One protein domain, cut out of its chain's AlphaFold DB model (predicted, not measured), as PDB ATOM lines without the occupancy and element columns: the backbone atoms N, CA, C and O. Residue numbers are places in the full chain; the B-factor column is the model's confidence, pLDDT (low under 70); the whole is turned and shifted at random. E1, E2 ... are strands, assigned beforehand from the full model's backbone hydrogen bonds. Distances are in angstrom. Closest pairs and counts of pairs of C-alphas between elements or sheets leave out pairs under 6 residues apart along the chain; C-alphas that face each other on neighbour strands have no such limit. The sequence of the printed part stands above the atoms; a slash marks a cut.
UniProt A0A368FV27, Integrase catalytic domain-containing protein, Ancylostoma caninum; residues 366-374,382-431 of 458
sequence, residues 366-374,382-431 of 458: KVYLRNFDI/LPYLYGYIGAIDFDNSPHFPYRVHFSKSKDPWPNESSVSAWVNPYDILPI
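AT A GLANCE: This is residues 366 to 374 and 382 to 431 of the 458 residues of the protein "Integrase catalytic domain-containing protein" of Ancylostoma caninum (UniProt A0A368FV27). The domain is one strongly twisted sheet of five strands, curved like a wall that does not close into a barrel, with a loop reaching out at each end of its long axis: residues 393 to 401 at one, residues 408 to 419 at the other. The tight link from E4 to E5 joins the sheet's two edges. The printed part has 59 residues, no named helix and five named strands, E1 to E5 along the chain; the sheet's order is E4, E3, E2, E1, E5, antiparallel throughout. The class is all strand, though 27 of 59 residues are in named elements; the whole is compact, with a radius of gyration of the C-alphas of 10.8 A and spans of 33 by 22 by 20 A.

HOW THE PARTS SIT: E1, residues 366 to 370, is an inner strand between E5, residues 428 to 430, and E2, residues 384 to 392. N 368 and O 429 are 2.8 A apart, N 385 and O 369 2.7 A, both within hydrogen-bond range. E2 bends by 60 degrees at residue 388. E2, E3, residues 402 to 407, and E4, residues 420 to 423, form a meander, each strand the antiparallel neighbour of the one before. In the hairpin of E2 and E3, N 388 and O 405 are 2.8 A apart; in that of E3 and E4, N 404 and O 421 are 2.9 A apart. E4 and E5, the edge strands, meet only through their link. E1 and E4 are apart.

IN THESE COORDINATES: E1 begins at C-alpha 366, (149.344, 187.990, 155.972), and measures 13.5 A. E2 measures 20.4 A, E3 15.8 A, E4 9.2 A and E5 6.9 A, ending at C-alpha 430, (149.914, 188.866, 148.761).

THE WHOLE: The C-alphas of Asp 395 and Asp 411, the two farthest apart, are 32.7 A apart. Residues 375 to 381 are not printed; C-alphas 374 and 382 are 9.7 A apart across this cut. The link from E3 to E4 is long, with 12 residues. Mean pLDDT of the printed part is 73.6, and 18 residues are under 70, among them 370 to 374 and 395 to 399.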
ATOM      1  N   LYS A 366     147.939 188.387 156.076       83.31
ATOM      2  CA  LYS A 366     149.344 187.990 155.972       83.31
ATOM      3  C   LYS A 366     149.892 188.426 154.619       83.31
ATOM      4  O   LYS A 366     149.300 188.122 153.589       83.31
ATOM      5  N   VAL A 367     151.045 189.077 154.623       80.44
ATOM      6  CA  VAL A 367     151.649 189.684 153.431       80.44
ATOM      7  C   VAL A 367     153.160 189.476 153.404       80.44
ATOM      8  O   VAL A 367     153.765 189.122 154.413       80.44
ATOM      9  N   TYR A 368     153.791 189.699 152.257       80.44
ATOM     10  CA  TYR A 368     155.240 189.829 152.140       80.44
ATOM     11  C   TYR A 368     155.606 191.307 152.016       80.44
ATOM     12  O   TYR A 368     155.070 192.002 151.159       80.44
ATOM     13  N   LEU A 369     156.521 191.781 152.860       76.38
ATOM     14  CA  LEU A 369     156.985 193.168 152.874       76.38
ATOM     15  C   LEU A 369     158.387 193.270 152.275       76.38
ATOM     16  O   LEU A 369     159.273 192.505 152.645       76.38
ATOM     17  N   ARG A 370     158.639 194.231 151.389       69.00
ATOM     18  CA  ARG A 370     159.984 194.467 150.839       69.00
ATOM     19  C   ARG A 370     161.006 194.799 151.942       69.00
ATOM     20  O   ARG A 370     160.761 195.642 152.797       69.00
ATOM     21  N   ASN A 371     162.170 194.144 151.936       69.62
ATOM     22  CA  ASN A 371     163.221 194.390 152.927       69.62
ATOM     23  C   ASN A 371     164.129 195.558 152.501       69.62
ATOM     24  O   ASN A 371     164.924 195.420 151.570       69.62
ATOM     25  N   PHE A 372     164.041 196.688 153.203       59.91
ATOM     26  CA  PHE A 372     164.785 197.911 152.878       59.91
ATOM     27  C   PHE A 372     166.235 197.934 153.405       59.91
ATOM     28  O   PHE A 372     167.027 198.763 152.963       59.91
ATOM     29  N   ASP A 373     166.613 196.999 154.289       51.12
ATOM     30  CA  ASP A 373     167.897 197.021 155.014       51.12
ATOM     31  C   ASP A 373     169.010 196.150 154.393       51.12
ATOM     32  O   ASP A 373     170.115 196.062 154.939       51.12
ATOM     33  N   ILE A 374     168.773 195.459 153.269       44.84
ATOM     34  CA  ILE A 374     169.782 194.547 152.701       44.84
ATOM     35  C   ILE A 374     170.749 195.295 151.774       44.84
ATOM     36  O   ILE A 374     170.465 195.560 150.606       44.84
ATOM     37  N   LEU A 382     166.174 185.970 150.678       49.56
ATOM     38  CA  LEU A 382     164.937 186.519 150.109       49.56
ATOM     39  C   LEU A 382     164.864 188.046 150.322       49.56
ATOM     40  O   LEU A 382     165.091 188.513 151.440       49.56
ATOM     41  N   PRO A 383     164.495 188.830 149.291       62.78
ATOM     42  CA  PRO A 383     164.371 190.286 149.398       62.78
ATOM     43  C   PRO A 383     163.082 190.743 150.109       62.78
ATOM     44  O   PRO A 383     162.794 191.939 150.140       62.78
ATOM     45  N   TYR A 384     162.320 189.811 150.689       71.69
ATOM     46  CA  TYR A 384     161.051 190.063 151.362       71.69
ATOM     47  C   TYR A 384     161.064 189.528 152.798       71.69
ATOM     48  O   TYR A 384     161.642 188.482 153.089       71.69
ATOM     49  N   LEU A 385     160.420 190.275 153.685       78.31
ATOM     50  CA  LEU A 385     160.099 189.948 155.067       78.31
ATOM     51  C   LEU A 385     158.683 189.379 155.129       78.31
ATOM     52  O   LEU A 385     157.829 189.712 154.307       78.31
ATOM     53  N   TYR A 386     158.420 188.546 156.127       84.44
ATOM     54  CA  TYR A 386     157.064 188.105 156.432       84.44
ATOM     55  C   TYR A 386     156.349 189.249 157.146       84.44
ATOM     56  O   TYR A 386     156.932 189.868 158.033       84.44
ATOM     57  N   GLY A 387     155.126 189.560 156.735       85.00
ATOM     58  CA  GLY A 387     154.371 190.729 157.168       85.00
ATOM     59  C   GLY A 387     152.933 190.395 157.561       85.00
ATOM     60  O   GLY A 387     152.353 189.395 157.134       85.00
ATOM     61  N   TYR A 388     152.352 191.241 158.398       86.75
ATOM     62  CA  TYR A 388     150.978 191.178 158.880       86.75
ATOM     63  C   TYR A 388     150.407 192.596 158.937       86.75
ATOM     64  O   TYR A 388     151.041 193.484 159.506       86.75
ATOM     65  N   ILE A 389     149.233 192.829 158.354       88.69
ATOM     66  CA  ILE A 389     148.606 194.157 158.352       88.69
ATOM     67  C   ILE A 389     147.866 194.370 159.668       88.69
ATOM     68  O   ILE A 389     146.864 193.709 159.936       88.69
ATOM     69  N   GLY A 390     148.369 195.299 160.482       83.50
ATOM     70  CA  GLY A 390     147.784 195.637 161.782       83.50
ATOM     71  C   GLY A 390     146.830 196.829 161.742       83.50
ATOM     72  O   GLY A 390     145.926 196.907 162.567       83.50
ATOM     73  N   ALA A 391     147.016 197.764 160.806       82.62
ATOM     74  CA  ALA A 391     146.118 198.906 160.637       82.62
ATOM     75  C   ALA A 391     146.165 199.466 159.209       82.62
ATOM     76  O   ALA A 391     147.162 199.305 158.501       82.62
ATOM     77  N   ILE A 392     145.099 200.171 158.827       86.75
ATOM     78  CA  ILE A 392     144.935 200.850 157.539       86.75
ATOM     79  C   ILE A 392     144.461 202.278 157.822       86.75
ATOM     80  O   ILE A 392     143.520 202.456 158.594       86.75
ATOM     81  N   ASP A 393     145.103 203.276 157.218       76.19
ATOM     82  CA  ASP A 393     144.767 204.698 157.378       76.19
ATOM     83  C   ASP A 393     145.013 205.466 156.069       76.19
ATOM     84  O   ASP A 393     146.030 206.137 155.882       76.19
ATOM     85  N   PHE A 394     144.073 205.325 155.132       70.81
ATOM     86  CA  PHE A 394     144.088 206.072 153.870       70.81
ATOM     87  C   PHE A 394     143.718 207.548 154.049       70.81
ATOM     88  O   PHE A 394     144.129 208.368 153.230       70.81
ATOM     89  N   ASP A 395     142.984 207.879 155.113       69.38
ATOM     90  CA  ASP A 395     142.439 209.219 155.328       69.38
ATOM     91  C   ASP A 395     143.530 210.204 155.768       69.38
ATOM     92  O   ASP A 395     143.556 211.343 155.305       69.38
ATOM     93  N   ASN A 396     144.470 209.765 156.615       62.12
ATOM     94  CA  ASN A 396     145.557 210.623 157.101       62.12
ATOM     95  C   ASN A 396     146.911 210.362 156.416       62.12
ATOM     96  O   ASN A 396     147.810 211.201 156.511       62.12
ATOM     97  N   SER A 397     147.089 209.221 155.737       58.97
ATOM     98  CA  SER A 397     148.361 208.827 155.108       58.97
ATOM     99  C   SER A 397     148.150 208.157 153.738       58.97
ATOM    100  O   SER A 397     148.357 206.950 153.587       58.97
ATOM    101  N   PRO A 398     147.805 208.921 152.684       57.78
ATOM    102  CA  PRO A 398     147.494 208.356 151.365       57.78
ATOM    103  C   PRO A 398     148.698 207.685 150.680       57.78
ATOM    104  O   PRO A 398     148.527 206.791 149.853       57.78
ATOM    105  N   HIS A 399     149.928 208.086 151.023       50.75
ATOM    106  CA  HIS A 399     151.155 207.533 150.432       50.75
ATOM    107  C   HIS A 399     151.707 206.306 151.174       50.75
ATOM    108  O   HIS A 399     152.410 205.496 150.567       50.75
ATOM    109  N   PHE A 400     151.380 206.155 152.461       71.12
ATOM    110  CA  PHE A 400     151.786 205.022 153.298       71.12
ATOM    111  C   PHE A 400     150.594 204.561 154.147       71.12
ATOM    112  O   PHE A 400     150.595 204.762 155.362       71.12
ATOM    113  N   PRO A 401     149.549 204.006 153.513       72.00
ATOM    114  CA  PRO A 401     148.258 203.769 154.148       72.00
ATOM    115  C   PRO A 401     148.203 202.458 154.932       72.00
ATOM    116  O   PRO A 401     147.217 202.208 155.616       72.00
ATOM    117  N   TYR A 402     149.226 201.601 154.844       76.69
ATOM    118  CA  TYR A 402     149.238 200.283 155.477       76.69
ATOM    119  C   TYR A 402     150.274 200.210 156.589       76.69
ATOM    120  O   TYR A 402     151.469 200.373 156.341       76.69
ATOM    121  N   ARG A 403     149.842 199.884 157.806       85.00
ATOM    122  CA  ARG A 403     150.739 199.560 158.913       85.00
ATOM    123  C   ARG A 403     151.007 198.063 158.930       85.00
ATOM    124  O   ARG A 403     150.164 197.272 159.352       85.00
ATOM    125  N   VAL A 404     152.206 197.681 158.507       83.81
ATOM    126  CA  VAL A 404     152.623 196.279 158.422       83.81
ATOM    127  C   VAL A 404     153.572 195.957 159.569       83.81
ATOM    128  O   VAL A 404     154.611 196.595 159.717       83.81
ATOM    129  N   HIS A 405     153.222 194.953 160.369       86.00
ATOM    130  CA  HIS A 405     154.095 194.305 161.345       86.00
ATOM    131  C   HIS A 405     154.910 193.225 160.642       86.00
ATOM    132  O   HIS A 405     154.329 192.383 159.965       86.00
ATOM    133  N   PHE A 406     156.234 193.223 160.774       86.50
ATOM    134  CA  PHE A 406     157.088 192.359 159.961       86.50
ATOM    135  C   PHE A 406     158.205 191.660 160.741       86.50
ATOM    136  O   PHE A 406     158.645 192.106 161.800       86.50
ATOM    137  N   SER A 407     158.675 190.539 160.191       80.69
ATOM    138  CA  SER A 407     159.750 189.710 160.737       80.69
ATOM    139  C   SER A 407     160.565 189.051 159.622       80.69
ATOM    140  O   SER A 407     160.075 188.772 158.529       80.69
ATOM    141  N   LYS A 408     161.838 188.768 159.918       75.25
ATOM    142  CA  LYS A 408     162.720 187.960 159.056       75.25
ATOM    143  C   LYS A 408     162.416 186.462 159.153       75.25
ATOM    144  O   LYS A 408     162.781 185.720 158.248       75.25
ATOM    145  N   SER A 409     161.772 186.022 160.238       73.62
ATOM    146  CA  SER A 409     161.358 184.628 160.431       73.62
ATOM    147  C   SER A 409     159.902 184.440 160.022       73.62
ATOM    148  O   SER A 409     159.063 185.290 160.323       73.62
ATOM    149  N   LYS A 410     159.615 183.311 159.372       73.06
ATOM    150  CA  LYS A 410     158.253 182.871 159.049       73.06
ATOM    151  C   LYS A 410     157.500 182.397 160.293       73.06
ATOM    152  O   LYS A 410     156.291 182.592 160.377       73.06
ATOM    153  N   ASP A 411     158.226 181.792 161.235       73.38
ATOM    154  CA  ASP A 411     157.676 181.142 162.422       73.38
ATOM    155  C   ASP A 411     158.301 181.724 163.709       73.38
ATOM    156  O   ASP A 411     159.532 181.720 163.844       73.38
ATOM    157  N   PRO A 412     157.491 182.224 164.664       71.50
ATOM    158  CA  PRO A 412     156.061 182.511 164.519       71.50
ATOM    159  C   PRO A 412     155.815 183.653 163.515       71.50
ATOM    160  O   PRO A 412     156.641 184.561 163.388       71.50
ATOM    161  N   TRP A 413     154.671 183.619 162.821       80.06
ATOM    162  CA  TRP A 413     154.294 184.697 161.901       80.06
ATOM    163  C   TRP A 413     154.159 186.023 162.671       80.06
ATOM    164  O   TRP A 413     153.628 186.005 163.787       80.06
ATOM    165  N   PRO A 414     154.617 187.160 162.111       83.94
ATOM    166  CA  PRO A 414     154.535 188.446 162.792       83.94
ATOM    167  C   PRO A 414     153.102 188.807 163.200       83.94
ATOM    168  O   PRO A 414     152.134 188.494 162.511       83.94
ATOM    169  N   ASN A 415     152.990 189.469 164.344       82.12
ATOM    170  CA  ASN A 415     151.743 189.855 165.002       82.12
ATOM    171  C   ASN A 415     151.833 191.312 165.491       82.12
ATOM    172  O   ASN A 415     152.849 191.977 165.292       82.12
ATOM    173  N   GLU A 416     150.803 191.808 166.178       81.31
ATOM    174  CA  GLU A 416     150.744 193.202 166.650       81.31
ATOM    175  C   GLU A 416     151.887 193.612 167.600       81.31
ATOM    176  O   GLU A 416     152.198 194.797 167.712       81.31
ATOM    177  N   SER A 417     152.558 192.657 168.259       77.81
ATOM    178  CA  SER A 417     153.728 192.937 169.107       77.81
ATOM    179  C   SER A 417     155.056 192.962 168.341       77.81
ATOM    180  O   SER A 417     156.097 193.281 168.918       77.81
ATOM    181  N   SER A 418     155.038 192.655 167.041       82.06
ATOM    182  CA  SER A 418     156.205 192.713 166.158       82.06
ATOM    183  C   SER A 418     156.472 194.142 165.666       82.06
ATOM    184  O   SER A 418     155.580 194.995 165.666       82.06
ATOM    185  N   VAL A 419     157.707 194.414 165.230       80.56
ATOM    186  CA  VAL A 419     158.110 195.728 164.693       80.56
ATOM    187  C   VAL A 419     157.214 196.093 163.509       80.56
ATOM    188  O   VAL A 419     156.973 195.249 162.650       80.56
ATOM    189  N   SER A 420     156.715 197.334 163.471       83.56
ATOM    190  CA  SER A 420     155.815 197.809 162.412       83.56
ATOM    191  C   SER A 420     156.331 199.050 161.701       83.56
ATOM    192  O   SER A 420     157.029 199.869 162.297       83.56
ATOM    193  N   ALA A 421     155.948 199.191 160.433       78.38
ATOM    194  CA  ALA A 421     156.156 200.391 159.635       78.38
ATOM    195  C   ALA A 421     154.905 200.713 158.812       78.38
ATOM    196  O   ALA A 421     154.165 199.809 158.417       78.38
ATOM    197  N   TRP A 422     154.691 202.002 158.554       75.88
ATOM    198  CA  TRP A 422     153.736 202.462 157.551       75.88
ATOM    199  C   TRP A 422     154.396 202.389 156.183       75.88
ATOM    200  O   TRP A 422     155.493 202.915 155.995       75.88
ATOM    201  N   VAL A 423     153.758 201.687 155.256       66.94
ATOM    202  CA  VAL A 423     154.365 201.307 153.982       66.94
ATOM    203  C   VAL A 423     153.410 201.565 152.829       66.94
ATOM    204  O   VAL A 423     152.189 201.646 152.994       66.94
ATOM    205  N   ASN A 424     153.998 201.744 151.654       70.62
ATOM    206  CA  ASN A 424     153.265 202.026 150.437       70.62
ATOM    207  C   ASN A 424     152.604 200.732 149.912       70.62
ATOM    208  O   ASN A 424     153.179 199.654 150.090       70.62
ATOM    209  N   PRO A 425     151.437 200.799 149.236       66.06
ATOM    210  CA  PRO A 425     150.807 199.614 148.648       66.06
ATOM    211  C   PRO A 425     151.727 198.815 147.707       66.06
ATOM    212  O   PRO A 425     151.595 197.599 147.619       66.06
ATOM    213  N   TYR A 426     152.687 199.469 147.041       65.44
ATOM    214  CA  TYR A 426     153.637 198.819 146.128       65.44
ATOM    215  C   TYR A 426     154.747 198.019 146.829       65.44
ATOM    216  O   TYR A 426     155.449 197.246 146.176       65.44
ATOM    217  N   ASP A 427     154.917 198.181 148.143       66.88
ATOM    218  CA  ASP A 427     155.930 197.465 148.927       66.88
ATOM    219  C   ASP A 427     155.394 196.170 149.564       66.88
ATOM    220  O   ASP A 427     156.144 195.448 150.234       66.88
ATOM    221  N   ILE A 428     154.107 195.874 149.349       66.75
ATOM    222  CA  ILE A 428     153.369 194.759 149.941       66.75
ATOM    223  C   ILE A 428     152.945 193.781 148.841       66.75
ATOM    224  O   ILE A 428     152.376 194.173 147.826       66.75
ATOM    225  N   LEU A 429     153.183 192.489 149.060       70.88
ATOM    226  CA  LEU A 429     152.751 191.415 148.163       70.88
ATOM    227  C   LEU A 429     151.824 190.418 148.880       70.88
ATOM    228  O   LEU A 429     152.074 190.080 150.043       70.88
ATOM    229  N   PRO A 430     150.791 189.887 148.199       70.88
ATOM    230  CA  PRO A 430     149.914 188.866 148.761       70.88
ATOM    231  C   PRO A 430     150.636 187.518 148.914       70.88
ATOM    232  O   PRO A 430     151.486 187.146 148.103       70.88
ATOM    233  N   ILE A 431     150.250 186.736 149.926       63.19
ATOM    234  CA  ILE A 431     150.818 185.398 150.187       63.19
ATOM    235  C   ILE A 431     150.320 184.299 149.235       63.19
ATOM    236  O   ILE A 431     150.803 183.173 149.304       63.19
TER     237      ILE A 431